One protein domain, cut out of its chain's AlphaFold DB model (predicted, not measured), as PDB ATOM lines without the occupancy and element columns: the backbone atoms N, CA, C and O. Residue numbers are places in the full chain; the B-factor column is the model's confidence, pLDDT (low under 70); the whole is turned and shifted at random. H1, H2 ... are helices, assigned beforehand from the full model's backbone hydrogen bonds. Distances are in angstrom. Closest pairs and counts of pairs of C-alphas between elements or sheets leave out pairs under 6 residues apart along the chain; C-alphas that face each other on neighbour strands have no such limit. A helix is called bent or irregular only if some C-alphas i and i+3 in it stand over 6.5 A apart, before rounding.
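This is residues 193 to 290, 302 to 312 and 319 to 425 of the 425 residues of an uncharacterized protein of Gregarina niphandrodes (UniProt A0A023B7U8). A long rod of helices is built along one very long bent helix, H7, which runs through most of its length. Towards one end the hairpin of H1 and H2 packs on the arm H7b, H3 and H5 both pack on H7 around its bend, and short H6 turns across H5 near the other end, with little H4 near H5 and H7a. The printed part has 216 residues with seven named helices, H1 to H7 in chain order, and no named strand: all helix. It is loose, with a radius of gyration of the C-alphas of 23.5 A and spans of 79 by 37 by 29 A.

H7, residues 374 to 422, was assigned as one helix by its hydrogen bonds but is bent: C-alphas 387 and 390 are 6.9 A apart. Its arms H7a, residues 374 to 387, and H7b, residues 390 to 422, stand at 37 degrees, only just a steep tilt. H2, residues 223 to 239, touches H7b at a steep tilt of 53 degrees, closest at the C-alphas of Ala 236 and Ala 408, 4.6 A. H1, residues 195 to 217, forms a hairpin with H2, opposite ways at a shallow tilt of 10 degrees, closest at the C-alphas of Val 209 and Ala 229, 5.5 A. H3, residues 247 to 272, touches H7b at a steep tilt of 44 degrees, closest at the C-alphas of Met 255 and Ala 397, 4.7 A. H5, residues 323 to 351, touches H7a with residues 335 to 343 alone, closest at the C-alphas of Leu 339 and Ala 384, 5.8 A. H6, residues 355 to 364, touches H5 at a steep tilt of 66 degrees, closest at the C-alphas of Ala 348 and Pro 355, 5.9 A. H4, residues 274 to 281, is close to H5 but not clearly touching, with the C-alphas of Cys 281 and Val 336 at 7.2 A. H6 and H7a are apart. Every O i to N i+4 pair is within hydrogen-bond range in H1, H4, H6 and H7b, against 11 of 13 in H2, 21 of 22 in H3, 23 of 25 in H5 and 9 of 10 in H7a.

H1 begins at C-alpha 195 (141.699, 124.845, 128.713) and is 32.8 A long; H2 has a kink of 26 degrees near residue 233. H3 is 37.3 A long, H5 42.4 A and H7b 48.1 A, ending at C-alpha 422 (144.033, 132.894, 142.511).

The C-alphas of Leu 352 and Thr 425, the two farthest apart, are 80.6 A apart. Residues 291 to 301 and 313 to 318 are not printed, with C-alpha gaps of 13.3 A and 14.2 A. Of the links printed whole, none is long. Confidence is under 70 at residues 216 to 221, 243 to 245, 302 to 312 and 319 to 321.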
ATOM      1  N   ALA A 193     142.820 131.975 129.318       74.44
ATOM      2  CA  ALA A 193     144.067 131.793 128.561       74.44
ATOM      3  C   ALA A 193     144.398 130.328 128.211       74.44
ATOM      4  O   ALA A 193     145.240 130.078 127.350       74.44
ATOM      5  N   ASP A 194     143.758 129.359 128.870       79.94
ATOM      6  CA  ASP A 194     144.002 127.930 128.674       79.94
ATOM      7  C   ASP A 194     142.752 127.067 128.953       79.94
ATOM      8  O   ASP A 194     141.760 127.504 129.546       79.94
ATOM      9  N   GLY A 195     142.798 125.799 128.525       79.94
ATOM     10  CA  GLY A 195     141.699 124.845 128.713       79.94
ATOM     11  C   GLY A 195     141.440 124.441 130.174       79.94
ATOM     12  O   GLY A 195     140.328 124.018 130.500       79.94
ATOM     13  N   GLY A 196     142.422 124.602 131.064       83.94
ATOM     14  CA  GLY A 196     142.280 124.387 132.503       83.94
ATOM     15  C   GLY A 196     141.412 125.462 133.154       83.94
ATOM     16  O   GLY A 196     140.527 125.137 133.945       83.94
ATOM     17  N   GLN A 197     141.564 126.726 132.753       81.31
ATOM     18  CA  GLN A 197     140.688 127.817 133.196       81.31
ATOM     19  C   GLN A 197     139.229 127.584 132.766       81.31
ATOM     20  O   GLN A 197     138.316 127.763 133.574       81.31
ATOM     21  N   MET A 198     138.996 127.074 131.550       82.44
ATOM     22  CA  MET A 198     137.660 126.635 131.115       82.44
ATOM     23  C   MET A 198     137.109 125.464 131.947       82.44
ATOM     24  O   MET A 198     135.912 125.434 132.243       82.44
ATOM     25  N   PHE A 199     137.944 124.504 132.355       85.25
ATOM     26  CA  PHE A 199     137.524 123.423 133.255       85.25
ATOM     27  C   PHE A 199     137.143 123.957 134.650       85.25
ATOM     28  O   PHE A 199     136.129 123.538 135.218       85.25
ATOM     29  N   VAL A 200     137.898 124.928 135.177       83.62
ATOM     30  CA  VAL A 200     137.564 125.624 136.431       83.62
ATOM     31  C   VAL A 200     136.239 126.377 136.299       83.62
ATOM     32  O   VAL A 200     135.380 126.202 137.163       83.62
ATOM     33  N   LEU A 201     136.014 127.123 135.210       82.94
ATOM     34  CA  LEU A 201     134.728 127.774 134.940       82.94
ATOM     35  C   LEU A 201     133.579 126.759 134.934       82.94
ATOM     36  O   LEU A 201     132.631 126.920 135.694       82.94
ATOM     37  N   GLN A 202     133.667 125.683 134.142       85.06
ATOM     38  CA  GLN A 202     132.611 124.663 134.078       85.06
ATOM     39  C   GLN A 202     132.305 124.050 135.453       85.06
ATOM     40  O   GLN A 202     131.146 123.771 135.766       85.06
ATOM     41  N   ARG A 203     133.327 123.859 136.297       87.06
ATOM     42  CA  ARG A 203     133.155 123.376 137.672       87.06
ATOM     43  C   ARG A 203     132.487 124.422 138.571       87.06
ATOM     44  O   ARG A 203     131.582 124.058 139.316       87.06
ATOM     45  N   LEU A 204     132.884 125.693 138.486       84.50
ATOM     46  CA  LEU A 204     132.284 126.795 139.246       84.50
ATOM     47  C   LEU A 204     130.826 127.044 138.837       84.50
ATOM     48  O   LEU A 204     129.965 127.090 139.711       84.50
ATOM     49  N   THR A 205     130.523 127.099 137.537       80.94
ATOM     50  CA  THR A 205     129.157 127.200 137.004       80.94
ATOM     51  C   THR A 205     128.279 126.067 137.531       80.94
ATOM     52  O   THR A 205     127.214 126.332 138.078       80.94
ATOM     53  N   ARG A 206     128.736 124.807 137.453       84.88
ATOM     54  CA  ARG A 206     127.985 123.648 137.975       84.88
ATOM     55  C   ARG A 206     127.783 123.690 139.492       84.88
ATOM     56  O   ARG A 206     126.750 123.229 139.965       84.88
ATOM     57  N   LEU A 207     128.738 124.218 140.258       85.81
ATOM     58  CA  LEU A 207     128.600 124.382 141.711       85.81
ATOM     59  C   LEU A 207     127.619 125.505 142.069       85.81
ATOM     60  O   LEU A 207     126.781 125.309 142.942       85.81
ATOM     61  N   ALA A 208     127.673 126.639 141.369       81.81
ATOM     62  CA  ALA A 208     126.728 127.740 141.540       81.81
ATOM     63  C   ALA A 208     125.300 127.337 141.133       81.81
ATOM     64  O   ALA A 208     124.362 127.611 141.870       81.81
ATOM     65  N   VAL A 209     125.137 126.603 140.029       79.12
ATOM     66  CA  VAL A 209     123.847 126.037 139.602       79.12
ATOM     67  C   VAL A 209     123.316 125.029 140.620       79.12
ATOM     68  O   VAL A 209     122.172 125.149 141.037       79.12
ATOM     69  N   ARG A 210     124.146 124.107 141.129       84.06
ATOM     70  CA  ARG A 210     123.753 123.216 142.240       84.06
ATOM     71  C   ARG A 210     123.378 123.962 143.516       84.06
ATOM     72  O   ARG A 210     122.516 123.483 144.242       84.06
ATOM     73  N   ARG A 211     124.006 125.108 143.795       83.06
ATOM     74  CA  ARG A 211     123.640 125.958 144.929       83.06
ATOM     75  C   ARG A 211     122.271 126.607 144.710       83.06
ATOM     76  O   ARG A 211     121.417 126.429 145.565       83.06
ATOM     77  N   MET A 212     122.045 127.248 143.559       76.69
ATOM     78  CA  MET A 212     120.742 127.836 143.211       76.69
ATOM     79  C   MET A 212     119.632 126.772 143.256       76.69
ATOM     80  O   MET A 212     118.618 126.984 143.904       76.69
ATOM     81  N   MET A 213     119.863 125.583 142.687       76.88
ATOM     82  CA  MET A 213     118.918 124.457 142.750       76.88
ATOM     83  C   MET A 213     118.693 123.930 144.183       76.88
ATOM     84  O   MET A 213     117.586 123.523 144.518       76.88
ATOM     85  N   GLY A 214     119.711 123.952 145.051       76.50
ATOM     86  CA  GLY A 214     119.570 123.584 146.465       76.50
ATOM     87  C   GLY A 214     118.785 124.611 147.288       76.50
ATOM     88  O   GLY A 214     118.007 124.228 148.156       76.50
ATOM     89  N   GLU A 215     118.955 125.899 146.988       70.50
ATOM     90  CA  GLU A 215     118.184 127.002 147.575       70.50
ATOM     91  C   GLU A 215     116.718 126.953 147.083       70.50
ATOM     92  O   GLU A 215     115.796 127.040 147.890       70.50
ATOM     93  N   CYS A 216     116.499 126.658 145.795       64.88
ATOM     94  CA  CYS A 216     115.196 126.398 145.171       64.88
ATOM     95  C   CYS A 216     114.387 125.267 145.841       64.88
ATOM     96  O   CYS A 216     113.202 125.441 146.129       64.88
ATOM     97  N   VAL A 217     114.998 124.102 146.101       62.78
ATOM     98  CA  VAL A 217     114.290 122.943 146.690       62.78
ATOM     99  C   VAL A 217     113.764 123.236 148.102       62.78
ATOM    100  O   VAL A 217     112.744 122.679 148.499       62.78
ATOM    101  N   GLY A 218     114.406 124.142 148.849       59.50
ATOM    102  CA  GLY A 218     113.948 124.555 150.180       59.50
ATOM    103  C   GLY A 218     112.716 125.470 150.191       59.50
ATOM    104  O   GLY A 218     112.124 125.647 151.253       59.50
ATOM    105  N   LEU A 219     112.336 126.044 149.043       57.66
ATOM    106  CA  LEU A 219     111.298 127.080 148.920       57.66
ATOM    107  C   LEU A 219     110.109 126.668 148.033       57.66
ATOM    108  O   LEU A 219     109.238 127.485 147.763       57.66
ATOM    109  N   GLY A 220     110.055 125.414 147.567       57.88
ATOM    110  CA  GLY A 220     108.988 124.958 146.664       57.88
ATOM    111  C   GLY A 220     109.120 125.499 145.235       57.88
ATOM    112  O   GLY A 220     108.111 125.779 144.597       57.88
ATOM    113  N   SER A 221     110.358 125.662 144.751       61.62
ATOM    114  CA  SER A 221     110.686 126.182 143.414       61.62
ATOM    115  C   SER A 221     109.814 125.636 142.288       61.62
ATOM    116  O   SER A 221     109.642 124.426 142.146       61.62
ATOM    117  N   ASP A 222     109.405 126.537 141.398       73.44
ATOM    118  CA  ASP A 222     108.771 126.177 140.139       73.44
ATOM    119  C   ASP A 222     109.762 125.513 139.157       73.44
ATOM    120  O   ASP A 222     110.977 125.739 139.205       73.44
ATOM    121  N   GLU A 223     109.216 124.717 138.235       81.88
ATOM    122  CA  GLU A 223     109.954 123.994 137.186       81.88
ATOM    123  C   GLU A 223     110.762 124.936 136.273       81.88
ATOM    124  O   GLU A 223     111.859 124.595 135.826       81.88
ATOM    125  N   MET A 224     110.272 126.155 136.017       81.25
ATOM    126  CA  MET A 224     110.961 127.112 135.148       81.25
ATOM    127  C   MET A 224     112.220 127.678 135.817       81.25
ATOM    128  O   MET A 224     113.207 127.943 135.130       81.25
ATOM    129  N   SER A 225     112.217 127.823 137.144       81.38
ATOM    130  CA  SER A 225     113.398 128.217 137.921       81.38
ATOM    131  C   SER A 225     114.468 127.115 137.955       81.38
ATOM    132  O   SER A 225     115.652 127.422 137.783       81.38
ATOM    133  N   TRP A 226     114.079 125.835 138.066       84.38
ATOM    134  CA  TRP A 226     115.010 124.706 137.883       84.38
ATOM    135  C   TRP A 226     115.622 124.724 136.478       84.38
ATOM    136  O   TRP A 226     116.845 124.740 136.310       84.38
ATOM    137  N   ARG A 227     114.767 124.806 135.455       88.38
ATOM    138  CA  ARG A 227     115.171 124.808 134.049       88.38
ATOM    139  C   ARG A 227     116.071 125.987 133.685       88.38
ATOM    140  O   ARG A 227     117.040 125.800 132.949       88.38
ATOM    141  N   MET A 228     115.838 127.170 134.263       89.62
ATOM    142  CA  MET A 228     116.727 128.319 134.075       89.62
ATOM    143  C   MET A 228     118.131 128.023 134.603       89.62
ATOM    144  O   MET A 228     119.112 128.410 133.971       89.62
ATOM    145  N   ALA A 229     118.254 127.306 135.723       88.00
ATOM    146  CA  ALA A 229     119.548 126.911 136.266       88.00
ATOM    147  C   ALA A 229     120.285 125.915 135.341       88.00
ATOM    148  O   ALA A 229     121.504 126.025 135.178       88.00
ATOM    149  N   GLU A 230     119.568 125.004 134.673       89.44
ATOM    150  CA  GLU A 230     120.137 124.117 133.645       89.44
ATOM    151  C   GLU A 230     120.558 124.873 132.373       89.44
ATOM    152  O   GLU A 230     121.689 124.701 131.906       89.44
ATOM    153  N   ASP A 231     119.713 125.769 131.852       91.94
ATOM    154  CA  ASP A 231     120.049 126.629 130.708       91.94
ATOM    155  C   ASP A 231     121.271 127.508 131.018       91.94
ATOM    156  O   ASP A 231     122.206 127.577 130.222       91.94
ATOM    157  N   ILE A 232     121.348 128.110 132.210       91.69
ATOM    158  CA  ILE A 232     122.529 128.857 132.679       91.69
ATOM    159  C   ILE A 232     123.783 127.965 132.695       91.69
ATOM    160  O   ILE A 232     124.865 128.411 132.289       91.69
ATOM    161  N   ALA A 233     123.659 126.701 133.122       89.56
ATOM    162  CA  ALA A 233     124.763 125.740 133.119       89.56
ATOM    163  C   ALA A 233     125.261 125.394 131.707       89.56
ATOM    164  O   ALA A 233     126.451 125.113 131.530       89.56
ATOM    165  N   TYR A 234     124.364 125.412 130.719       90.94
ATOM    166  CA  TYR A 234     124.661 125.170 129.309       90.94
ATOM    167  C   TYR A 234     125.224 126.413 128.597       90.94
ATOM    168  O   TYR A 234     126.181 126.309 127.828       90.94
ATOM    169  N   ILE A 235     124.674 127.594 128.890       91.88
ATOM    170  CA  ILE A 235     124.999 128.871 128.242       91.88
ATOM    171  C   ILE A 235     126.353 129.423 128.706       91.88
ATOM    172  O   ILE A 235     127.142 129.868 127.872       91.88
ATOM    173  N   ALA A 236     126.675 129.394 130.005       91.06
ATOM    174  CA  ALA A 236     127.905 130.022 130.508       91.06
ATOM    175  C   ALA A 236     129.202 129.457 129.866       91.06
ATOM    176  O   ALA A 236     130.065 130.249 129.477       91.06
ATOM    177  N   PRO A 237     129.355 128.133 129.646       88.88
ATOM    178  CA  PRO A 237     130.501 127.582 128.916       88.88
ATOM    179  C   PRO A 237     130.550 127.916 127.415       88.88
ATOM    180  O   PRO A 237     131.601 127.713 126.811       88.88
ATOM    181  N   PHE A 238     129.447 128.376 126.813       89.06
ATOM    182  CA  PHE A 238     129.394 128.868 125.430       89.06
ATOM    183  C   PHE A 238     129.796 130.347 125.372       89.06
ATOM    184  O   PHE A 238     130.703 130.712 124.630       89.06
ATOM    185  N   VAL A 239     129.207 131.178 126.240       89.44
ATOM    186  CA  VAL A 239     129.557 132.600 126.424       89.44
ATOM    187  C   VAL A 239     131.056 132.797 126.670       89.44
ATOM    188  O   VAL A 239     131.649 133.728 126.145       89.44
ATOM    189  N   ALA A 240     131.691 131.901 127.428       87.62
ATOM    190  CA  ALA A 240     133.128 131.946 127.710       87.62
ATOM    191  C   ALA A 240     134.048 131.503 126.549       87.62
ATOM    192  O   ALA A 240     135.266 131.470 126.717       87.62
ATOM    193  N   ARG A 241     133.484 131.106 125.402       85.25
ATOM    194  CA  ARG A 241     134.217 130.643 124.208       85.25
ATOM    195  C   ARG A 241     133.922 131.470 122.960       85.25
ATOM    196  O   ARG A 241     134.774 131.551 122.081       85.25
ATOM    197  N   CYS A 242     132.716 132.014 122.870       78.12
ATOM    198  CA  CYS A 242     132.217 132.722 121.702       78.12
ATOM    199  C   CYS A 242     132.438 134.233 121.792       78.12
ATOM    200  O   CYS A 242     132.490 134.815 122.875       78.12
ATOM    201  N   SER A 243     132.508 134.877 120.629       66.06
ATOM    202  CA  SER A 243     132.385 136.334 120.554       66.06
ATOM    203  C   SER A 243     130.910 136.742 120.685       66.06
ATOM    204  O   SER A 243     130.006 135.923 120.517       66.06
ATOM    205  N   GLY A 244     130.641 138.020 120.966       64.06
ATOM    206  CA  GLY A 244     129.285 138.519 121.239       64.06
ATOM    207  C   GLY A 244     128.277 138.447 120.077       64.06
ATOM    208  O   GLY A 244     127.176 138.971 120.224       64.06
ATOM    209  N   GLU A 245     128.629 137.867 118.927       63.69
ATOM    210  CA  GLU A 245     127.737 137.702 117.767       63.69
ATOM    211  C   GLU A 245     126.963 136.373 117.810       63.69
ATOM    212  O   GLU A 245     125.773 136.347 117.495       63.69
ATOM    213  N   ASP A 246     127.569 135.299 118.329       76.69
ATOM    214  CA  ASP A 246     126.926 133.977 118.448       76.69
ATOM    215  C   ASP A 246     125.753 133.959 119.452       76.69
ATOM    216  O   ASP A 246     124.910 133.058 119.447       76.69
ATOM    217  N   VAL A 247     125.680 134.959 120.339       80.38
ATOM    218  CA  VAL A 247     124.714 135.006 121.449       80.38
ATOM    219  C   VAL A 247     123.265 135.136 120.956       80.38
ATOM    220  O   VAL A 247     122.356 134.623 121.607       80.38
ATOM    221  N   GLY A 248     123.028 135.731 119.780       82.44
ATOM    222  CA  GLY A 248     121.690 135.777 119.171       82.44
ATOM    223  C   GLY A 248     121.133 134.384 118.838       82.44
ATOM    224  O   GLY A 248     119.949 134.118 119.041       82.44
ATOM    225  N   VAL A 249     121.999 133.448 118.431       86.69
ATOM    226  CA  VAL A 249     121.610 132.056 118.145       86.69
ATOM    227  C   VAL A 249     121.149 131.343 119.421       86.69
ATOM    228  O   VAL A 249     120.197 130.561 119.379       86.69
ATOM    229  N   LEU A 250     121.763 131.650 120.572       87.75
ATOM    230  CA  LEU A 250     121.286 131.163 121.869       87.75
ATOM    231  C   LEU A 250     119.916 131.744 122.232       87.75
ATOM    232  O   LEU A 250     119.045 130.974 122.631       87.75
ATOM    233  N   VAL A 251     119.700 133.057 122.048       88.62
ATOM    234  CA  VAL A 251     118.397 133.699 122.317       88.62
ATOM    235  C   VAL A 251     117.285 132.974 121.563       88.62
ATOM    236  O   VAL A 251     116.352 132.491 122.198       88.62
ATOM    237  N   HIS A 252     117.394 132.824 120.239       87.56
ATOM    238  CA  HIS A 252     116.340 132.181 119.443       87.56
ATOM    239  C   HIS A 252     116.143 130.697 119.782       87.56
ATOM    240  O   HIS A 252     115.007 130.216 119.754       87.56
ATOM    241  N   ARG A 253     117.219 129.963 120.106       89.62
ATOM    242  CA  ARG A 253     117.133 128.537 120.456       89.62
ATOM    243  C   ARG A 253     116.437 128.319 121.798       89.62
ATOM    244  O   ARG A 253     115.548 127.475 121.876       89.62
ATOM    245  N   THR A 254     116.817 129.071 122.831       89.88
ATOM    246  CA  THR A 254     116.170 128.999 124.149       89.88
ATOM    247  C   THR A 254     114.736 129.531 124.075       89.88
ATOM    248  O   THR A 254     113.822 128.879 124.572       89.88
ATOM    249  N   MET A 255     114.506 130.649 123.372       91.81
ATOM    250  CA  MET A 255     113.170 131.226 123.177       91.81
ATOM    251  C   MET A 255     112.214 130.244 122.489       91.81
ATOM    252  O   MET A 255     111.149 129.976 123.032       91.81
ATOM    253  N   SER A 256     112.588 129.647 121.350       87.88
ATOM    254  CA  SER A 256     111.684 128.756 120.597       87.88
ATOM    255  C   SER A 256     111.200 127.556 121.423       87.88
ATOM    256  O   SER A 256     110.033 127.179 121.334       87.88
ATOM    257  N   GLN A 257     112.074 126.975 122.251       89.81
ATOM    258  CA  GLN A 257     111.704 125.870 123.138       89.81
ATOM    259  C   GLN A 257     110.758 126.341 124.252       89.81
ATOM    260  O   GLN A 257     109.695 125.757 124.449       89.81
ATOM    261  N   VAL A 258     111.113 127.417 124.957       90.56
ATOM    262  CA  VAL A 258     110.319 127.916 126.090       90.56
ATOM    263  C   VAL A 258     108.966 128.466 125.637       90.56
ATOM    264  O   VAL A 258     107.975 128.263 126.331       90.56
ATOM    265  N   ALA A 259     108.887 129.074 124.451       91.06
ATOM    266  CA  ALA A 259     107.630 129.515 123.851       91.06
ATOM    267  C   ALA A 259     106.697 128.335 123.539       91.06
ATOM    268  O   ALA A 259     105.505 128.434 123.806       91.06
ATOM    269  N   SER A 260     107.224 127.213 123.030       90.31
ATOM    270  CA  SER A 260     106.438 125.992 122.805       90.31
ATOM    271  C   SER A 260     105.858 125.449 124.113       90.31
ATOM    272  O   SER A 260     104.666 125.152 124.200       90.31
ATOM    273  N   ASP A 261     106.689 125.357 125.151       90.00
ATOM    274  CA  ASP A 261     106.294 124.739 126.418       90.00
ATOM    275  C   ASP A 261     105.341 125.644 127.219       90.00
ATOM    276  O   ASP A 261     104.357 125.164 127.784       90.00
ATOM    277  N   ARG A 262     105.553 126.969 127.193       89.56
ATOM    278  CA  ARG A 262     104.615 127.946 127.765       89.56
ATOM    279  C   ARG A 262     103.318 128.056 126.980       89.56
ATOM    280  O   ARG A 262     102.273 128.184 127.606       89.56
ATOM    281  N   TYR A 263     103.345 127.956 125.650       92.44
ATOM    282  CA  TYR A 263     102.116 127.881 124.856       92.44
ATOM    283  C   TYR A 263     101.273 126.678 125.285       92.44
ATOM    284  O   TYR A 263     100.083 126.833 125.549       92.44
ATOM    285  N   ALA A 264     101.893 125.501 125.419       91.25
ATOM    286  CA  ALA A 264     101.210 124.297 125.874       91.25
ATOM    287  C   ALA A 264     100.638 124.456 127.294       91.25
ATOM    288  O   ALA A 264      99.460 124.170 127.495       91.25
ATOM    289  N   GLN A 265     101.425 124.959 128.254       90.44
ATOM    290  CA  GLN A 265     100.964 125.190 129.630       90.44
ATOM    291  C   GLN A 265      99.792 126.184 129.675       90.44
ATOM    292  O   GLN A 265      98.719 125.846 130.166       90.44
ATOM    293  N   TYR A 266      99.956 127.379 129.102       91.75
ATOM    294  CA  TYR A 266      98.917 128.409 129.094       91.75
ATOM    295  C   TYR A 266      97.651 127.970 128.360       91.75
ATOM    296  O   TYR A 266      96.549 128.204 128.857       91.75
ATOM    297  N   HIS A 267      97.782 127.311 127.208       91.88
ATOM    298  CA  HIS A 267      96.618 126.797 126.503       91.88
ATOM    299  C   HIS A 267      95.895 125.753 127.357       91.88
ATOM    300  O   HIS A 267      94.684 125.847 127.498       91.88
ATOM    301  N   VAL A 268      96.598 124.789 127.963       90.38
ATOM    302  CA  VAL A 268      95.972 123.768 128.824       90.38
ATOM    303  C   VAL A 268      95.262 124.402 130.021       90.38
ATOM    304  O   VAL A 268      94.093 124.097 130.245       90.38
ATOM    305  N   THR A 269      95.913 125.309 130.752       88.75
ATOM    306  CA  THR A 269      95.333 125.932 131.952       88.75
ATOM    307  C   THR A 269      94.076 126.736 131.628       88.75
ATOM    308  O   THR A 269      93.030 126.504 132.228       88.75
ATOM    309  N   TYR A 270      94.136 127.657 130.665       91.06
ATOM    310  CA  TYR A 270      93.029 128.586 130.416       91.06
ATOM    311  C   TYR A 270      91.931 128.018 129.504       91.06
ATOM    312  O   TYR A 270      90.777 128.420 129.644       91.06
ATOM    313  N   HIS A 271      92.235 127.078 128.602       91.50
ATOM    314  CA  HIS A 271      91.204 126.386 127.816       91.50
ATOM    315  C   HIS A 271      90.363 125.448 128.693       91.50
ATOM    316  O   HIS A 271      89.163 125.307 128.473       91.50
ATOM    317  N   ASN A 272      90.983 124.810 129.693       88.19
ATOM    318  CA  ASN A 272      90.296 123.850 130.556       88.19
ATOM    319  C   ASN A 272      89.652 124.491 131.795       88.19
ATOM    320  O   ASN A 272      88.802 123.846 132.403       88.19
ATOM    321  N   HIS A 273      90.032 125.731 132.149       86.44
ATOM    322  CA  HIS A 273      89.492 126.468 133.303       86.44
ATOM    323  C   HIS A 273      88.922 127.877 132.996       86.44
ATOM    324  O   HIS A 273      89.212 128.828 133.736       86.44
ATOM    325  N   PRO A 274      88.106 128.067 131.935       88.62
ATOM    326  CA  PRO A 274      87.500 129.366 131.624       88.62
ATOM    327  C   PRO A 274      86.589 129.885 132.750       88.62
ATOM    328  O   PRO A 274      86.457 131.096 132.932       88.62
ATOM    329  N   GLU A 275      85.996 128.986 133.542       85.06
ATOM    330  CA  GLU A 275      85.130 129.307 134.677       85.06
ATOM    331  C   GLU A 275      85.850 130.083 135.783       85.06
ATOM    332  O   GLU A 275      85.213 130.877 136.473       85.06
ATOM    333  N   ARG A 276      87.168 129.898 135.947       85.06
ATOM    334  CA  ARG A 276      87.948 130.583 136.989       85.06
ATOM    335  C   ARG A 276      88.142 132.059 136.653       85.06
ATOM    336  O   ARG A 276      87.789 132.911 137.465       85.06
ATOM    337  N   LEU A 277      88.597 132.356 135.433       87.81
ATOM    338  CA  LEU A 277      88.739 133.727 134.925       87.81
ATOM    339  C   LEU A 277      87.374 134.422 134.829       87.81
ATOM    340  O   LEU A 277      87.229 135.583 135.215       87.81
ATOM    341  N   TYR A 278      86.343 133.696 134.384       89.75
ATOM    342  CA  TYR A 278      84.962 134.169 134.444       89.75
ATOM    343  C   TYR A 278      84.554 134.551 135.877       89.75
ATOM    344  O   TYR A 278      84.073 135.662 136.099       89.75
ATOM    345  N   SER A 279      84.767 133.660 136.851       84.44
ATOM    346  CA  SER A 279      84.386 133.878 138.249       84.44
ATOM    347  C   SER A 279      85.095 135.095 138.848       84.44
ATOM    348  O   SER A 279      84.428 135.974 139.395       84.44
ATOM    349  N   ALA A 280      86.416 135.190 138.665       82.69
ATOM    350  CA  ALA A 280      87.251 136.251 139.220       82.69
ATOM    351  C   ALA A 280      87.017 137.633 138.576       82.69
ATOM    352  O   ALA A 280      87.075 138.644 139.275       82.69
ATOM    353  N   CYS A 281      86.756 137.703 137.263       86.38
ATOM    354  CA  CYS A 281      86.764 138.978 136.526       86.38
ATOM    355  C   CYS A 281      85.431 139.389 135.875       86.38
ATOM    356  O   CYS A 281      85.245 140.574 135.606       86.38
ATOM    357  N   PHE A 282      84.504 138.459 135.606       89.56
ATOM    358  CA  PHE A 282      83.307 138.730 134.784       89.56
ATOM    359  C   PHE A 282      81.971 138.303 135.404       89.56
ATOM    360  O   PHE A 282      80.925 138.745 134.930       89.56
ATOM    361  N   SER A 283      81.969 137.534 136.495       88.38
ATOM    362  CA  SER A 283      80.758 137.145 137.238       88.38
ATOM    363  C   SER A 283      79.925 138.348 137.706       88.38
ATOM    364  O   SER A 283      78.695 138.306 137.717       88.38
ATOM    365  N   GLY A 284      80.593 139.459 138.028       88.50
ATOM    366  CA  GLY A 284      79.972 140.740 138.353       88.50
ATOM    367  C   GLY A 284      79.437 141.528 137.149       88.50
ATOM    368  O   GLY A 284      78.761 142.528 137.365       88.50
ATOM    369  N   LEU A 285      79.688 141.106 135.905       92.12
ATOM    370  CA  LEU A 285      79.480 141.911 134.689       92.12
ATOM    371  C   LEU A 285      78.487 141.312 133.677       92.12
ATOM    372  O   LEU A 285      78.198 141.954 132.669       92.12
ATOM    373  N   VAL A 286      77.926 140.128 133.933       92.25
ATOM    374  CA  VAL A 286      76.906 139.481 133.080       92.25
ATOM    375  C   VAL A 286      75.653 139.096 133.892       92.25
ATOM    376  O   VAL A 286      75.720 139.047 135.122       92.25
ATOM    377  N   PRO A 287      74.489 138.849 133.255       90.88
ATOM    378  CA  PRO A 287      73.249 138.499 133.961       90.88
ATOM    379  C   PRO A 287      73.060 136.991 134.220       90.88
ATOM    380  O   PRO A 287      72.138 136.614 134.943       90.88
ATOM    381  N   TRP A 288      73.881 136.124 133.620       90.19
ATOM    382  CA  TRP A 288      73.804 134.662 133.732       90.19
ATOM    383  C   TRP A 288      74.880 134.090 134.677       90.19
ATOM    384  O   TRP A 288      75.716 134.813 135.212       90.19
ATOM    385  N   LYS A 289      74.846 132.774 134.914       85.31
ATOM    386  CA  LYS A 289      75.936 132.004 135.535       85.31
ATOM    387  C   LYS A 289      76.452 131.005 134.507       85.31
ATOM    388  O   LYS A 289      75.642 130.479 133.755       85.31
ATOM    389  N   MET A 290      77.762 130.771 134.464       80.31
ATOM    390  CA  MET A 290      78.363 129.891 133.459       80.31
ATOM    391  C   MET A 290      77.919 128.436 133.676       80.31
ATOM    392  O   MET A 290      78.065 127.890 134.769       80.31
ATOM    393  N   PRO A 302      83.439 130.817 145.838       56.53
ATOM    394  CA  PRO A 302      83.894 132.127 145.353       56.53
ATOM    395  C   PRO A 302      85.169 132.629 146.053       56.53
ATOM    396  O   PRO A 302      85.981 133.322 145.455       56.53
ATOM    397  N   GLU A 303      85.371 132.203 147.299       55.00
ATOM    398  CA  GLU A 303      86.552 132.433 148.139       55.00
ATOM    399  C   GLU A 303      87.851 131.805 147.593       55.00
ATOM    400  O   GLU A 303      88.932 132.235 147.983       55.00
ATOM    401  N   ALA A 304      87.755 130.822 146.692       54.62
ATOM    402  CA  ALA A 304      88.860 130.125 146.028       54.62
ATOM    403  C   ALA A 304      89.005 130.490 144.531       54.62
ATOM    404  O   ALA A 304      89.844 129.925 143.826       54.62
ATOM    405  N   ALA A 305      88.204 131.437 144.025       57.12
ATOM    406  CA  ALA A 305      88.381 132.016 142.693       57.12
ATOM    407  C   ALA A 305      89.466 133.108 142.743       57.12
ATOM    408  O   ALA A 305      89.177 134.297 142.874       57.12
ATOM    409  N   HIS A 306      90.730 132.689 142.699       62.88
ATOM    410  CA  HIS A 306      91.887 133.579 142.811       62.88
ATOM    411  C   HIS A 306      92.378 134.106 141.454       62.88
ATOM    412  O   HIS A 306      92.237 133.442 140.428       62.88
ATOM    413  N   PHE A 307      93.007 135.284 141.483       57.91
ATOM    414  CA  PHE A 307      93.778 135.846 140.373       57.91
ATOM    415  C   PHE A 307      95.281 135.674 140.684       57.91
ATOM    416  O   PHE A 307      95.727 136.183 141.718       57.91
ATOM    417  N   PRO A 308      96.081 134.998 139.839       64.19
ATOM    418  CA  PRO A 308      95.692 134.374 138.577       64.19
ATOM    419  C   PRO A 308      95.069 132.973 138.750       64.19
ATOM    420  O   PRO A 308      95.201 132.333 139.792       64.19
ATOM    421  N   VAL A 309      94.480 132.458 137.672       63.09
ATOM    422  CA  VAL A 309      93.815 131.143 137.524       63.09
ATOM    423  C   VAL A 309      94.646 129.936 138.005       63.09
ATOM    424  O   VAL A 309      94.077 128.927 138.440       63.09
ATOM    425  N   GLU A 310      95.981 130.028 137.935       63.53
ATOM    426  CA  GLU A 310      96.947 128.997 138.370       63.53
ATOM    427  C   GLU A 310      97.514 129.252 139.788       63.53
ATOM    428  O   GLU A 310      98.520 128.662 140.175       63.53
ATOM    429  N   CYS A 311      96.885 130.119 140.595       63.41
ATOM    430  CA  CYS A 311      97.321 130.409 141.966       63.41
ATOM    431  C   CYS A 311      97.071 129.227 142.926       63.41
ATOM    432  O   CYS A 311      96.105 129.203 143.691       63.41
ATOM    433  N   ALA A 312      97.956 128.230 142.887       56.16
ATOM    434  CA  ALA A 312      97.952 127.099 143.807       56.16
ATOM    435  C   ALA A 312      98.139 127.551 145.275       56.16
ATOM    436  O   ALA A 312      98.942 128.455 145.542       56.16
ATOM    437  N   ASP A 319     107.169 136.581 147.208       62.84
ATOM    438  CA  ASP A 319     108.499 136.069 146.844       62.84
ATOM    439  C   ASP A 319     108.968 136.646 145.486       62.84
ATOM    440  O   ASP A 319     108.447 136.287 144.420       62.84
ATOM    441  N   PRO A 320     110.016 137.496 145.460       49.50
ATOM    442  CA  PRO A 320     110.512 138.103 144.232       49.50
ATOM    443  C   PRO A 320     111.325 137.125 143.352       49.50
ATOM    444  O   PRO A 320     111.945 137.567 142.372       49.50
ATOM    445  N   GLY A 321     111.354 135.831 143.695       59.75
ATOM    446  CA  GLY A 321     111.875 134.714 142.910       59.75
ATOM    447  C   GLY A 321     110.873 134.060 141.947       59.75
ATOM    448  O   GLY A 321     111.316 133.485 140.949       59.75
ATOM    449  N   GLN A 322     109.553 134.185 142.164       71.44
ATOM    450  CA  GLN A 322     108.513 133.464 141.402       71.44
ATOM    451  C   GLN A 322     108.326 133.987 139.965       71.44
ATOM    452  O   GLN A 322     107.358 134.664 139.612       71.44
ATOM    453  N   ASN A 323     109.277 133.649 139.092       72.50
ATOM    454  CA  ASN A 323     109.308 134.081 137.695       72.50
ATOM    455  C   ASN A 323     108.103 133.570 136.892       72.50
ATOM    456  O   ASN A 323     107.593 134.314 136.054       72.50
ATOM    457  N   ALA A 324     107.633 132.345 137.158       77.69
ATOM    458  CA  ALA A 324     106.485 131.760 136.468       77.69
ATOM    459  C   ALA A 324     105.174 132.509 136.756       77.69
ATOM    460  O   ALA A 324     104.439 132.819 135.820       77.69
ATOM    461  N   LEU A 325     104.919 132.892 138.015       79.75
ATOM    462  CA  LEU A 325     103.723 133.652 138.404       79.75
ATOM    463  C   LEU A 325     103.615 134.981 137.631       79.75
ATOM    464  O   LEU A 325     102.526 135.375 137.213       79.75
ATOM    465  N   ARG A 326     104.760 135.621 137.339       80.69
ATOM    466  CA  ARG A 326     104.826 136.833 136.499       80.69
ATOM    467  C   ARG A 326     104.307 136.596 135.082       80.69
ATOM    468  O   ARG A 326     103.723 137.501 134.493       80.69
ATOM    469  N   GLY A 327     104.536 135.407 134.530       85.69
ATOM    470  CA  GLY A 327     104.012 135.001 133.231       85.69
ATOM    471  C   GLY A 327     102.486 134.888 133.250       85.69
ATOM    472  O   GLY A 327     101.815 135.546 132.458       85.69
ATOM    473  N   PHE A 328     101.938 134.157 134.229       87.62
ATOM    474  CA  PHE A 328     100.492 133.983 134.402       87.62
ATOM    475  C   PHE A 328      99.743 135.298 134.613       87.62
ATOM    476  O   PHE A 328      98.811 135.574 133.865       87.62
ATOM    477  N   LEU A 329     100.190 136.142 135.549       85.56
ATOM    478  CA  LEU A 329      99.621 137.478 135.773       85.56
ATOM    479  C   LEU A 329      99.658 138.335 134.495       85.56
ATOM    480  O   LEU A 329      98.683 139.002 134.151       85.56
ATOM    481  N   GLY A 330     100.781 138.293 133.769       86.69
ATOM    482  CA  GLY A 330     100.976 139.042 132.528       86.69
ATOM    483  C   GLY A 330     100.124 138.542 131.356       86.69
ATOM    484  O   GLY A 330      99.776 139.344 130.493       86.69
ATOM    485  N   LEU A 331      99.776 137.252 131.319       90.50
ATOM    486  CA  LEU A 331      98.799 136.678 130.390       90.50
ATOM    487  C   LEU A 331      97.373 137.060 130.796       90.50
ATOM    488  O   LEU A 331      96.627 137.575 129.962       90.50
ATOM    489  N   GLU A 332      96.996 136.855 132.057       90.12
ATOM    490  CA  GLU A 332      95.616 137.041 132.507       90.12
ATOM    491  C   GLU A 332      95.165 138.497 132.388       90.12
ATOM    492  O   GLU A 332      94.103 138.767 131.833       90.12
ATOM    493  N   GLU A 333      96.016 139.456 132.770       87.81
ATOM    494  CA  GLU A 333      95.741 140.888 132.600       87.81
ATOM    495  C   GLU A 333      95.446 141.248 131.128       87.81
ATOM    496  O   GLU A 333      94.565 142.061 130.837       87.81
ATOM    497  N   ARG A 334      96.152 140.620 130.177       88.94
ATOM    498  CA  ARG A 334      95.940 140.827 128.733       88.94
ATOM    499  C   ARG A 334      94.674 140.143 128.239       88.94
ATOM    500  O   ARG A 334      93.957 140.745 127.445       88.94
ATOM    501  N   LEU A 335      94.406 138.921 128.693       91.50
ATOM    502  CA  LEU A 335      93.226 138.142 128.321       91.50
ATOM    503  C   LEU A 335      91.946 138.822 128.823       91.50
ATOM    504  O   LEU A 335      91.041 139.073 128.031       91.50
ATOM    505  N   VAL A 336      91.918 139.240 130.092       89.62
ATOM    506  CA  VAL A 336      90.827 140.025 130.696       89.62
ATOM    507  C   VAL A 336      90.642 141.356 129.962       89.62
ATOM    508  O   VAL A 336      89.523 141.686 129.569       89.62
ATOM    509  N   ARG A 337      91.724 142.106 129.690       88.44
ATOM    510  CA  ARG A 337      91.654 143.371 128.932       88.44
ATOM    511  C   ARG A 337      91.121 143.165 127.510       88.44
ATOM    512  O   ARG A 337      90.290 143.950 127.054       88.44
ATOM    513  N   ARG A 338      91.566 142.117 126.809       91.69
ATOM    514  CA  ARG A 338      91.154 141.823 125.430       91.69
ATOM    515  C   ARG A 338      89.706 141.340 125.352       91.69
ATOM    516  O   ARG A 338      88.965 141.806 124.490       91.69
ATOM    517  N   LEU A 339      89.288 140.474 126.272       93.69
ATOM    518  CA  LEU A 339      87.905 140.022 126.387       93.69
ATOM    519  C   LEU A 339      86.973 141.181 126.764       93.69
ATOM    520  O   LEU A 339      85.937 141.348 126.130       93.69
ATOM    521  N   GLY A 340      87.378 142.052 127.694       92.25
ATOM    522  CA  GLY A 340      86.655 143.287 128.016       92.25
ATOM    523  C   GLY A 340      86.427 144.177 126.789       92.25
ATOM    524  O   GLY A 340      85.297 144.581 126.530       92.25
ATOM    525  N   GLN A 341      87.461 144.406 125.970       91.12
ATOM    526  CA  GLN A 341      87.329 145.133 124.696       91.12
ATOM    527  C   GLN A 341      86.355 144.454 123.720       91.12
ATOM    528  O   GLN A 341      85.555 145.138 123.083       91.12
ATOM    529  N   MET A 342      86.398 143.121 123.595       95.06
ATOM    530  CA  MET A 342      85.453 142.382 122.747       95.06
ATOM    531  C   MET A 342      84.009 142.503 123.258       95.06
ATOM    532  O   MET A 342      83.101 142.695 122.453       95.06
ATOM    533  N   LEU A 343      83.793 142.448 124.575       94.81
ATOM    534  CA  LEU A 343      82.475 142.597 125.204       94.81
ATOM    535  C   LEU A 343      81.909 144.014 125.048       94.81
ATOM    536  O   LEU A 343      80.725 144.168 124.756       94.81
ATOM    537  N   ILE A 344      82.753 145.044 125.167       92.12
ATOM    538  CA  ILE A 344      82.383 146.439 124.885       92.12
ATOM    539  C   ILE A 344      81.979 146.602 123.414       92.12
ATOM    540  O   ILE A 344      80.947 147.208 123.135       92.12
ATOM    541  N   ALA A 345      82.746 146.039 122.474       94.06
ATOM    542  CA  ALA A 345      82.444 146.118 121.044       94.06
ATOM    543  C   ALA A 345      81.161 145.353 120.656       94.06
ATOM    544  O   ALA A 345      80.377 145.829 119.832       94.06
ATOM    545  N   GLU A 346      80.915 144.195 121.272       96.94
ATOM    546  CA  GLU A 346      79.680 143.431 121.091       96.94
ATOM    547  C   GLU A 346      78.473 144.210 121.635       96.94
ATOM    548  O   GLU A 346      77.513 144.451 120.909       96.94
ATOM    549  N   HIS A 347      78.556 144.706 122.871       95.19
ATOM    550  CA  HIS A 347      77.478 145.468 123.502       95.19
ATOM    551  C   HIS A 347      77.208 146.805 122.787       95.19
ATOM    552  O   HIS A 347      76.052 147.208 122.665       95.19
ATOM    553  N   ALA A 348      78.235 147.463 122.234       95.56
ATOM    554  CA  ALA A 348      78.083 148.621 121.345       95.56
ATOM    555  C   ALA A 348      77.288 148.276 120.076       95.56
ATOM    556  O   ALA A 348      76.448 149.057 119.631       95.56
ATOM    557  N   THR A 349      77.517 147.085 119.519       96.00
ATOM    558  CA  THR A 349      76.811 146.588 118.331       96.00
ATOM    559  C   THR A 349      75.355 146.227 118.650       96.00
ATOM    560  O   THR A 349      74.463 146.573 117.881       96.00
ATOM    561  N   GLU A 350      75.096 145.591 119.797       95.69
ATOM    562  CA  GLU A 350      73.747 145.215 120.252       95.69
ATOM    563  C   GLU A 350      72.887 146.426 120.667       95.69
ATOM    564  O   GLU A 350      71.683 146.443 120.412       95.69
ATOM    565  N   THR A 351      73.483 147.444 121.300       95.81
ATOM    566  CA  THR A 351      72.758 148.607 121.862       95.81
ATOM    567  C   THR A 351      72.789 149.865 120.991       95.81
ATOM    568  O   THR A 351      72.059 150.816 121.274       95.81
ATOM    569  N   LEU A 352      73.628 149.891 119.949       96.38
ATOM    570  CA  LEU A 352      73.953 151.073 119.134       96.38
ATOM    571  C   LEU A 352      74.582 152.241 119.929       96.38
ATOM    572  O   LEU A 352      74.580 153.384 119.464       96.38
ATOM    573  N   LEU A 353      75.139 151.973 121.118       96.06
ATOM    574  CA  LEU A 353      75.846 152.958 121.942       96.06
ATOM    575  C   LEU A 353      77.347 153.027 121.588       96.06
ATOM    576  O   LEU A 353      77.956 151.993 121.313       96.06
ATOM    577  N   PRO A 354      77.993 154.210 121.641       95.50
ATOM    578  CA  PRO A 354      79.442 154.319 121.452       95.50
ATOM    579  C   PRO A 354      80.238 153.572 122.543       95.50
ATOM    580  O   PRO A 354      79.848 153.650 123.713       95.50
ATOM    581  N   PRO A 355      81.388 152.944 122.220       89.69
ATOM    582  CA  PRO A 355      82.261 152.282 123.199       89.69
ATOM    583  C   PRO A 355      82.586 153.144 124.428       89.69
ATOM    584  O   PRO A 355      82.377 152.697 125.552       89.69
ATOM    585  N   ASP A 356      82.949 154.416 124.239       88.62
ATOM    586  CA  ASP A 356      83.241 155.401 125.294       88.62
ATOM    587  C   ASP A 356      82.087 155.608 126.299       88.62
ATOM    588  O   ASP A 356      82.285 156.100 127.413       88.62
ATOM    589  N   HIS A 357      80.844 155.322 125.899       92.19
ATOM    590  CA  HIS A 357      79.675 155.390 126.777       92.19
ATOM    591  C   HIS A 357      79.556 154.130 127.642       92.19
ATOM    592  O   HIS A 357      79.169 154.212 128.808       92.19
ATOM    593  N   ILE A 358      79.923 152.978 127.082       90.06
ATOM    594  CA  ILE A 358      79.906 151.678 127.752       90.06
ATOM    595  C   ILE A 358      81.080 151.584 128.729       90.06
ATOM    596  O   ILE A 358      80.867 151.231 129.883       90.06
ATOM    597  N   GLU A 359      82.283 152.002 128.323       84.44
ATOM    598  CA  GLU A 359      83.452 152.117 129.210       84.44
ATOM    599  C   GLU A 359      83.165 153.022 130.410       84.44
ATOM    600  O   GLU A 359      83.467 152.668 131.547       84.44
ATOM    601  N   ARG A 360      82.506 154.168 130.183       84.31
ATOM    602  CA  ARG A 360      82.064 155.042 131.274       84.31
ATOM    603  C   ARG A 360      81.024 154.366 132.165       84.31
ATOM    604  O   ARG A 360      81.144 154.439 133.380       84.31
ATOM    605  N   SER A 361      80.036 153.684 131.586       91.38
ATOM    606  CA  SER A 361      78.988 152.993 132.355       91.38
ATOM    607  C   SER A 361      79.554 151.863 133.220       91.38
ATOM    608  O   SER A 361      79.163 151.735 134.373       91.38
ATOM    609  N   LEU A 362      80.534 151.115 132.707       86.19
ATOM    610  CA  LEU A 362      81.263 150.063 133.425       86.19
ATOM    611  C   LEU A 362      82.024 150.591 134.660       86.19
ATOM    612  O   LEU A 362      82.228 149.846 135.613       86.19
ATOM    613  N   VAL A 363      82.438 151.864 134.645       83.75
ATOM    614  CA  VAL A 363      83.159 152.527 135.749       83.75
ATOM    615  C   VAL A 363      82.223 153.302 136.687       83.75
ATOM    616  O   VAL A 363      82.484 153.373 137.885       83.75
ATOM    617  N   GLU A 364      81.150 153.901 136.167       86.88
ATOM    618  CA  GLU A 364      80.264 154.810 136.911       86.88
ATOM    619  C   GLU A 364      78.969 154.150 137.430       86.88
ATOM    620  O   GLU A 364      78.270 154.760 138.239       86.88
ATOM    621  N   GLN A 365      78.620 152.931 136.993       92.50
ATOM    622  CA  GLN A 365      77.363 152.257 137.354       92.50
ATOM    623  C   GLN A 365      77.610 150.844 137.908       92.50
ATOM    624  O   GLN A 365      77.773 149.887 137.156       92.50
ATOM    625  N   GLU A 366      77.523 150.678 139.233       89.69
ATOM    626  CA  GLU A 366      77.654 149.374 139.920       89.69
ATOM    627  C   GLU A 366      76.650 148.308 139.425       89.69
ATOM    628  O   GLU A 366      76.880 147.105 139.547       89.69
ATOM    629  N   SER A 367      75.523 148.743 138.853       94.19
ATOM    630  CA  SER A 367      74.484 147.883 138.282       94.19
ATOM    631  C   SER A 367      74.698 147.510 136.809       94.19
ATOM    632  O   SER A 367      73.848 146.817 136.251       94.19
ATOM    633  N   PHE A 368      75.769 147.975 136.153       94.50
ATOM    634  CA  PHE A 368      76.022 147.689 134.739       94.50
ATOM    635  C   PHE A 368      76.215 146.182 134.483       94.50
ATOM    636  O   PHE A 368      76.860 145.479 135.264       94.50
ATOM    637  N   LYS A 369      75.658 145.685 133.370       96.31
ATOM    638  CA  LYS A 369      75.816 144.307 132.877       96.31
ATOM    639  C   LYS A 369      75.883 144.319 131.351       96.31
ATOM    640  O   LYS A 369      75.074 144.988 130.712       96.31
ATOM    641  N   PHE A 370      76.772 143.520 130.770       95.12
ATOM    642  CA  PHE A 370      76.742 143.219 129.341       95.12
ATOM    643  C   PHE A 370      75.511 142.362 129.002       95.12
ATOM    644  O   PHE A 370      75.185 141.420 129.724       95.12
ATOM    645  N   SER A 371      74.855 142.650 127.877       92.50
ATOM    646  CA  SER A 371      73.693 141.903 127.354       92.50
ATOM    647  C   SER A 371      74.037 140.557 126.699       92.50
ATOM    648  O   SER A 371      73.130 139.796 126.361       92.50
ATOM    649  N   VAL A 372      75.330 140.257 126.553       95.12
ATOM    650  CA  VAL A 372      75.868 139.075 125.867       95.12
ATOM    651  C   VAL A 372      75.303 137.756 126.420       95.12
ATOM    652  O   VAL A 372      75.173 137.582 127.635       95.12
ATOM    653  N   SER A 373      75.015 136.790 125.545       95.25
ATOM    654  CA  SER A 373      74.659 135.423 125.955       95.25
ATOM    655  C   SER A 373      75.884 134.633 126.435       95.25
ATOM    656  O   SER A 373      77.018 134.959 126.083       95.25
ATOM    657  N   GLU A 374      75.674 133.558 127.203       94.50
ATOM    658  CA  GLU A 374      76.776 132.693 127.647       94.50
ATOM    659  C   GLU A 374      77.549 132.085 126.463       94.50
ATOM    660  O   GLU A 374      78.777 132.129 126.434       94.50
ATOM    661  N   GLU A 375      76.837 131.558 125.464       95.00
ATOM    662  CA  GLU A 375      77.434 130.999 124.243       95.00
ATOM    663  C   GLU A 375      78.296 132.041 123.518       95.00
ATOM    664  O   GLU A 375      79.428 131.757 123.120       95.00
ATOM    665  N   LYS A 376      77.803 133.285 123.409       96.44
ATOM    666  CA  LYS A 376      78.547 134.359 122.753       96.44
ATOM    667  C   LYS A 376      79.753 134.805 123.582       96.44
ATOM    668  O   LYS A 376      80.812 135.018 123.002       96.44
ATOM    669  N   PHE A 377      79.645 134.879 124.910       95.94
ATOM    670  CA  PHE A 377      80.796 135.118 125.788       95.94
ATOM    671  C   PHE A 377      81.854 134.024 125.623       95.94
ATOM    672  O   PHE A 377      83.031 134.343 125.488       95.94
ATOM    673  N   ARG A 378      81.449 132.748 125.568       94.88
ATOM    674  CA  ARG A 378      82.357 131.603 125.407       94.88
ATOM    675  C   ARG A 378      83.142 131.688 124.090       94.88
ATOM    676  O   ARG A 378      84.368 131.656 124.115       94.88
ATOM    677  N   GLY A 379      82.465 131.963 122.972       96.69
ATOM    678  CA  GLY A 379      83.119 132.176 121.670       96.69
ATOM    679  C   GLY A 379      83.944 133.473 121.548       96.69
ATOM    680  O   GLY A 379      84.785 133.583 120.652       96.69
ATOM    681  N   LEU A 380      83.734 134.467 122.423       97.25
ATOM    682  CA  LEU A 380      84.628 135.629 122.557       97.25
ATOM    683  C   LEU A 380      85.840 135.312 123.448       97.25
ATOM    684  O   LEU A 380      86.944 135.752 123.133       97.25
ATOM    685  N   TYR A 381      85.659 134.525 124.514       96.69
ATOM    686  CA  TYR A 381      86.733 134.041 125.383       96.69
ATOM    687  C   TYR A 381      87.727 133.175 124.605       96.69
ATOM    688  O   TYR A 381      88.920 133.457 124.632       96.69
ATOM    689  N   GLU A 382      87.241 132.174 123.866       96.12
ATOM    690  CA  GLU A 382      88.067 131.267 123.055       96.12
ATOM    691  C   GLU A 382      88.928 132.052 122.053       96.12
ATOM    692  O   GLU A 382      90.148 131.899 122.022       96.12
ATOM    693  N   ARG A 383      88.327 133.004 121.326       96.19
ATOM    694  CA  ARG A 383      89.046 133.889 120.396       96.19
ATOM    695  C   ARG A 383      90.065 134.793 121.095       96.19
ATOM    696  O   ARG A 383      91.171 134.981 120.593       96.19
ATOM    697  N   ALA A 384      89.709 135.379 122.239       94.69
ATOM    698  CA  ALA A 384      90.633 136.203 123.016       94.69
ATOM    699  C   ALA A 384      91.803 135.371 123.574       94.69
ATOM    700  O   ALA A 384      92.918 135.881 123.675       94.69
ATOM    701  N   LEU A 385      91.575 134.092 123.888       95.19
ATOM    702  CA  LEU A 385      92.608 133.162 124.327       95.19
ATOM    703  C   LEU A 385      93.584 132.839 123.186       95.19
ATOM    704  O   LEU A 385      94.792 132.998 123.367       95.19
ATOM    705  N   GLU A 386      93.071 132.472 122.007       91.44
ATOM    706  CA  GLU A 386      93.873 132.244 120.796       91.44
ATOM    707  C   GLU A 386      94.752 133.464 120.460       91.44
ATOM    708  O   GLU A 386      95.968 133.334 120.303       91.44
ATOM    709  N   GLU A 387      94.164 134.667 120.414       89.25
ATOM    710  CA  GLU A 387      94.873 135.917 120.092       89.25
ATOM    711  C   GLU A 387      96.009 136.274 121.069       89.25
ATOM    712  O   GLU A 387      96.967 136.950 120.673       89.25
ATOM    713  N   ILE A 388      95.918 135.861 122.339       91.62
ATOM    714  CA  ILE A 388      96.834 136.309 123.398       91.62
ATOM    715  C   ILE A 388      97.862 135.240 123.797       91.62
ATOM    716  O   ILE A 388      99.027 135.597 123.985       91.62
ATOM    717  N   VAL A 389      97.500 133.953 123.902       91.69
ATOM    718  CA  VAL A 389      98.388 132.907 124.464       91.69
ATOM    719  C   VAL A 389      99.686 132.753 123.675       91.69
ATOM    720  O   VAL A 389     100.763 132.773 124.270       91.69
ATOM    721  N   GLY A 390      99.613 132.686 122.341       87.62
ATOM    722  CA  GLY A 390     100.809 132.630 121.487       87.62
ATOM    723  C   GLY A 390     101.739 133.823 121.705       87.62
ATOM    724  O   GLY A 390     102.949 133.662 121.845       87.62
ATOM    725  N   ARG A 391     101.169 135.027 121.826       85.25
ATOM    726  CA  ARG A 391     101.929 136.269 122.007       85.25
ATOM    727  C   ARG A 391     102.573 136.351 123.395       85.25
ATOM    728  O   ARG A 391     103.734 136.739 123.498       85.25
ATOM    729  N   ALA A 392     101.839 135.958 124.438       88.38
ATOM    730  CA  ALA A 392     102.313 135.929 125.820       88.38
ATOM    731  C   ALA A 392     103.437 134.898 126.021       88.38
ATOM    732  O   ALA A 392     104.478 135.244 126.579       88.38
ATOM    733  N   ALA A 393     103.272 133.679 125.494       88.75
ATOM    734  CA  ALA A 393     104.296 132.636 125.535       88.75
ATOM    735  C   ALA A 393     105.595 133.076 124.835       88.75
ATOM    736  O   ALA A 393     106.680 132.893 125.386       88.75
ATOM    737  N   THR A 394     105.502 133.719 123.663       87.56
ATOM    738  CA  THR A 394     106.671 134.282 122.967       87.56
ATOM    739  C   THR A 394     107.351 135.391 123.779       87.56
ATOM    740  O   THR A 394     108.569 135.349 123.953       87.56
ATOM    741  N   GLU A 395     106.606 136.368 124.313       87.38
ATOM    742  CA  GLU A 395     107.200 137.458 125.111       87.38
ATOM    743  C   GLU A 395     107.867 136.955 126.396       87.38
ATOM    744  O   GLU A 395     108.955 137.420 126.746       87.38
ATOM    745  N   GLU A 396     107.257 135.997 127.100       88.81
ATOM    746  CA  GLU A 396     107.879 135.389 128.275       88.81
ATOM    747  C   GLU A 396     109.137 134.600 127.897       88.81
ATOM    748  O   GLU A 396     110.156 134.735 128.568       88.81
ATOM    749  N   ALA A 397     109.114 133.842 126.800       89.69
ATOM    750  CA  ALA A 397     110.266 133.077 126.342       89.69
ATOM    751  C   ALA A 397     111.465 133.964 125.954       89.69
ATOM    752  O   ALA A 397     112.607 133.608 126.254       89.69
ATOM    753  N   PHE A 398     111.231 135.144 125.368       90.56
ATOM    754  CA  PHE A 398     112.278 136.158 125.184       90.56
ATOM    755  C   PHE A 398     112.787 136.707 126.524       90.56
ATOM    756  O   PHE A 398     113.997 136.717 126.757       90.56
ATOM    757  N   ASN A 399     111.887 137.106 127.432       90.12
ATOM    758  CA  ASN A 399     112.257 137.585 128.770       90.12
ATOM    759  C   ASN A 399     113.102 136.544 129.533       90.12
ATOM    760  O   ASN A 399     114.108 136.897 130.148       90.12
ATOM    761  N   TYR A 400     112.722 135.267 129.456       91.81
ATOM    762  CA  TYR A 400     113.436 134.129 130.028       91.81
ATOM    763  C   TYR A 400     114.813 133.939 129.383       91.81
ATOM    764  O   TYR A 400     115.809 133.887 130.101       91.81
ATOM    765  N   ALA A 401     114.897 133.883 128.049       93.06
ATOM    766  CA  ALA A 401     116.160 133.661 127.343       93.06
ATOM    767  C   ALA A 401     117.171 134.779 127.644       93.06
ATOM    768  O   ALA A 401     118.329 134.512 127.967       93.06
ATOM    769  N   TRP A 402     116.717 136.036 127.636       94.19
ATOM    770  CA  TRP A 402     117.526 137.180 128.046       94.19
ATOM    771  C   TRP A 402     117.950 137.095 129.523       94.19
ATOM    772  O   TRP A 402     119.125 137.325 129.800       94.19
ATOM    773  N   ARG A 403     117.072 136.708 130.469       93.38
ATOM    774  CA  ARG A 403     117.441 136.488 131.889       93.38
ATOM    775  C   ARG A 403     118.491 135.391 132.057       93.38
ATOM    776  O   ARG A 403     119.503 135.626 132.718       93.38
ATOM    777  N   ALA A 404     118.284 134.231 131.436       93.44
ATOM    778  CA  ALA A 404     119.197 133.093 131.501       93.44
ATOM    779  C   ALA A 404     120.588 133.466 130.964       93.44
ATOM    780  O   ALA A 404     121.598 133.212 131.622       93.44
ATOM    781  N   ILE A 405     120.653 134.158 129.820       93.88
ATOM    782  CA  ILE A 405     121.925 134.636 129.264       93.88
ATOM    783  C   ILE A 405     122.539 135.734 130.148       93.88
ATOM    784  O   ILE A 405     123.740 135.682 130.406       93.88
ATOM    785  N   CYS A 406     121.750 136.671 130.690       94.50
ATOM    786  CA  CYS A 406     122.258 137.691 131.619       94.50
ATOM    787  C   CYS A 406     122.911 137.079 132.860       94.50
ATOM    788  O   CYS A 406     124.016 137.461 133.251       94.50
ATOM    789  N   ARG A 407     122.263 136.074 133.455       93.38
ATOM    790  CA  ARG A 407     122.801 135.368 134.616       93.38
ATOM    791  C   ARG A 407     124.037 134.540 134.262       93.38
ATOM    792  O   ARG A 407     125.010 134.554 135.015       93.38
ATOM    793  N   ALA A 408     124.033 133.874 133.108       92.81
ATOM    794  CA  ALA A 408     125.169 133.100 132.626       92.81
ATOM    795  C   ALA A 408     126.413 133.971 132.379       92.81
ATOM    796  O   ALA A 408     127.488 133.629 132.867       92.81
ATOM    797  N   VAL A 409     126.279 135.114 131.695       93.38
ATOM    798  CA  VAL A 409     127.395 136.048 131.456       93.38
ATOM    799  C   VAL A 409     127.938 136.587 132.786       93.38
ATOM    800  O   VAL A 409     129.145 136.516 133.011       93.38
ATOM    801  N   ALA A 410     127.080 137.011 133.723       93.69
ATOM    802  CA  ALA A 410     127.519 137.450 135.054       93.69
ATOM    803  C   ALA A 410     128.334 136.383 135.802       93.69
ATOM    804  O   ALA A 410     129.377 136.691 136.381       93.69
ATOM    805  N   MET A 411     127.924 135.115 135.727       91.25
ATOM    806  CA  MET A 411     128.676 134.002 136.315       91.25
ATOM    807  C   MET A 411     130.034 133.761 135.637       91.25
ATOM    808  O   MET A 411     130.992 133.399 136.322       91.25
ATOM    809  N   VAL A 412     130.160 133.997 134.324       92.25
ATOM    810  CA  VAL A 412     131.456 133.935 133.619       92.25
ATOM    811  C   VAL A 412     132.399 135.040 134.108       92.25
ATOM    812  O   VAL A 412     133.552 134.747 134.429       92.25
ATOM    813  N   TYR A 413     131.923 136.283 134.239       93.06
ATOM    814  CA  TYR A 413     132.724 137.396 134.773       93.06
ATOM    815  C   TYR A 413     133.131 137.178 136.238       93.06
ATOM    816  O   TYR A 413     134.281 137.434 136.607       93.06
ATOM    817  N   GLU A 414     132.222 136.672 137.075       90.38
ATOM    818  CA  GLU A 414     132.505 136.374 138.481       90.38
ATOM    819  C   GLU A 414     133.569 135.267 138.617       90.38
ATOM    820  O   GLU A 414     134.532 135.405 139.378       90.38
ATOM    821  N   ALA A 415     133.445 134.189 137.836       88.94
ATOM    822  CA  ALA A 415     134.419 133.103 137.796       88.94
ATOM    823  C   ALA A 415     135.780 133.562 137.249       88.94
ATOM    824  O   ALA A 415     136.807 133.242 137.850       88.94
ATOM    825  N   HIS A 416     135.808 134.364 136.177       90.19
ATOM    826  CA  HIS A 416     137.037 134.968 135.653       90.19
ATOM    827  C   HIS A 416     137.729 135.839 136.715       90.19
ATOM    828  O   HIS A 416     138.924 135.677 136.957       90.19
ATOM    829  N   SER A 417     136.979 136.689 137.430       89.50
ATOM    830  CA  SER A 417     137.512 137.509 138.530       89.50
ATOM    831  C   SER A 417     138.119 136.661 139.658       89.50
ATOM    832  O   SER A 417     139.187 136.991 140.177       89.50
ATOM    833  N   LYS A 418     137.484 135.538 140.019       88.00
ATOM    834  CA  LYS A 418     138.005 134.590 141.022       88.00
ATOM    835  C   LYS A 418     139.287 133.895 140.545       88.00
ATOM    836  O   LYS A 418     140.256 133.853 141.299       88.00
ATOM    837  N   VAL A 419     139.333 133.419 139.298       86.25
ATOM    838  CA  VAL A 419     140.529 132.793 138.699       86.25
ATOM    839  C   VAL A 419     141.700 133.780 138.629       86.25
ATOM    840  O   VAL A 419     142.797 133.461 139.078       86.25
ATOM    841  N   GLN A 420     141.459 135.013 138.174       86.75
ATOM    842  CA  GLN A 420     142.469 136.079 138.117       86.75
ATOM    843  C   GLN A 420     143.024 136.470 139.495       86.75
ATOM    844  O   GLN A 420     144.168 136.910 139.580       86.75
ATOM    845  N   LYS A 421     142.249 136.311 140.578       88.31
ATOM    846  CA  LYS A 421     142.747 136.499 141.952       88.31
ATOM    847  C   LYS A 421     143.661 135.348 142.377       88.31
ATOM    848  O   LYS A 421     144.756 135.620 142.843       88.31
ATOM    849  N   VAL A 422     143.251 134.097 142.148       86.31
ATOM    850  CA  VAL A 422     144.033 132.894 142.511       86.31
ATOM    851  C   VAL A 422     145.359 132.795 141.745       86.31
ATOM    852  O   VAL A 422     146.339 132.310 142.289       86.31
ATOM    853  N   ILE A 423     145.431 133.290 140.504       84.62
ATOM    854  CA  ILE A 423     146.681 133.320 139.715       84.62
ATOM    855  C   ILE A 423     147.686 134.374 140.239       84.62
ATOM    856  O   ILE A 423     148.865 134.331 139.890       84.62
ATOM    857  N   ARG A 424     147.246 135.329 141.072       86.38
ATOM    858  CA  ARG A 424     148.073 136.432 141.607       86.38
ATOM    859  C   ARG A 424     148.524 136.228 143.060       86.38
ATOM    860  O   ARG A 424     149.161 137.129 143.603       86.38
ATOM    861  N   THR A 425     148.164 135.103 143.678       84.00
ATOM    862  CA  THR A 425     148.472 134.737 145.075       84.00
ATOM    863  C   THR A 425     149.353 133.503 145.136       84.00
ATOM    864  O   THR A 425     150.436 133.607 145.742       84.00
TER     865      THR A 425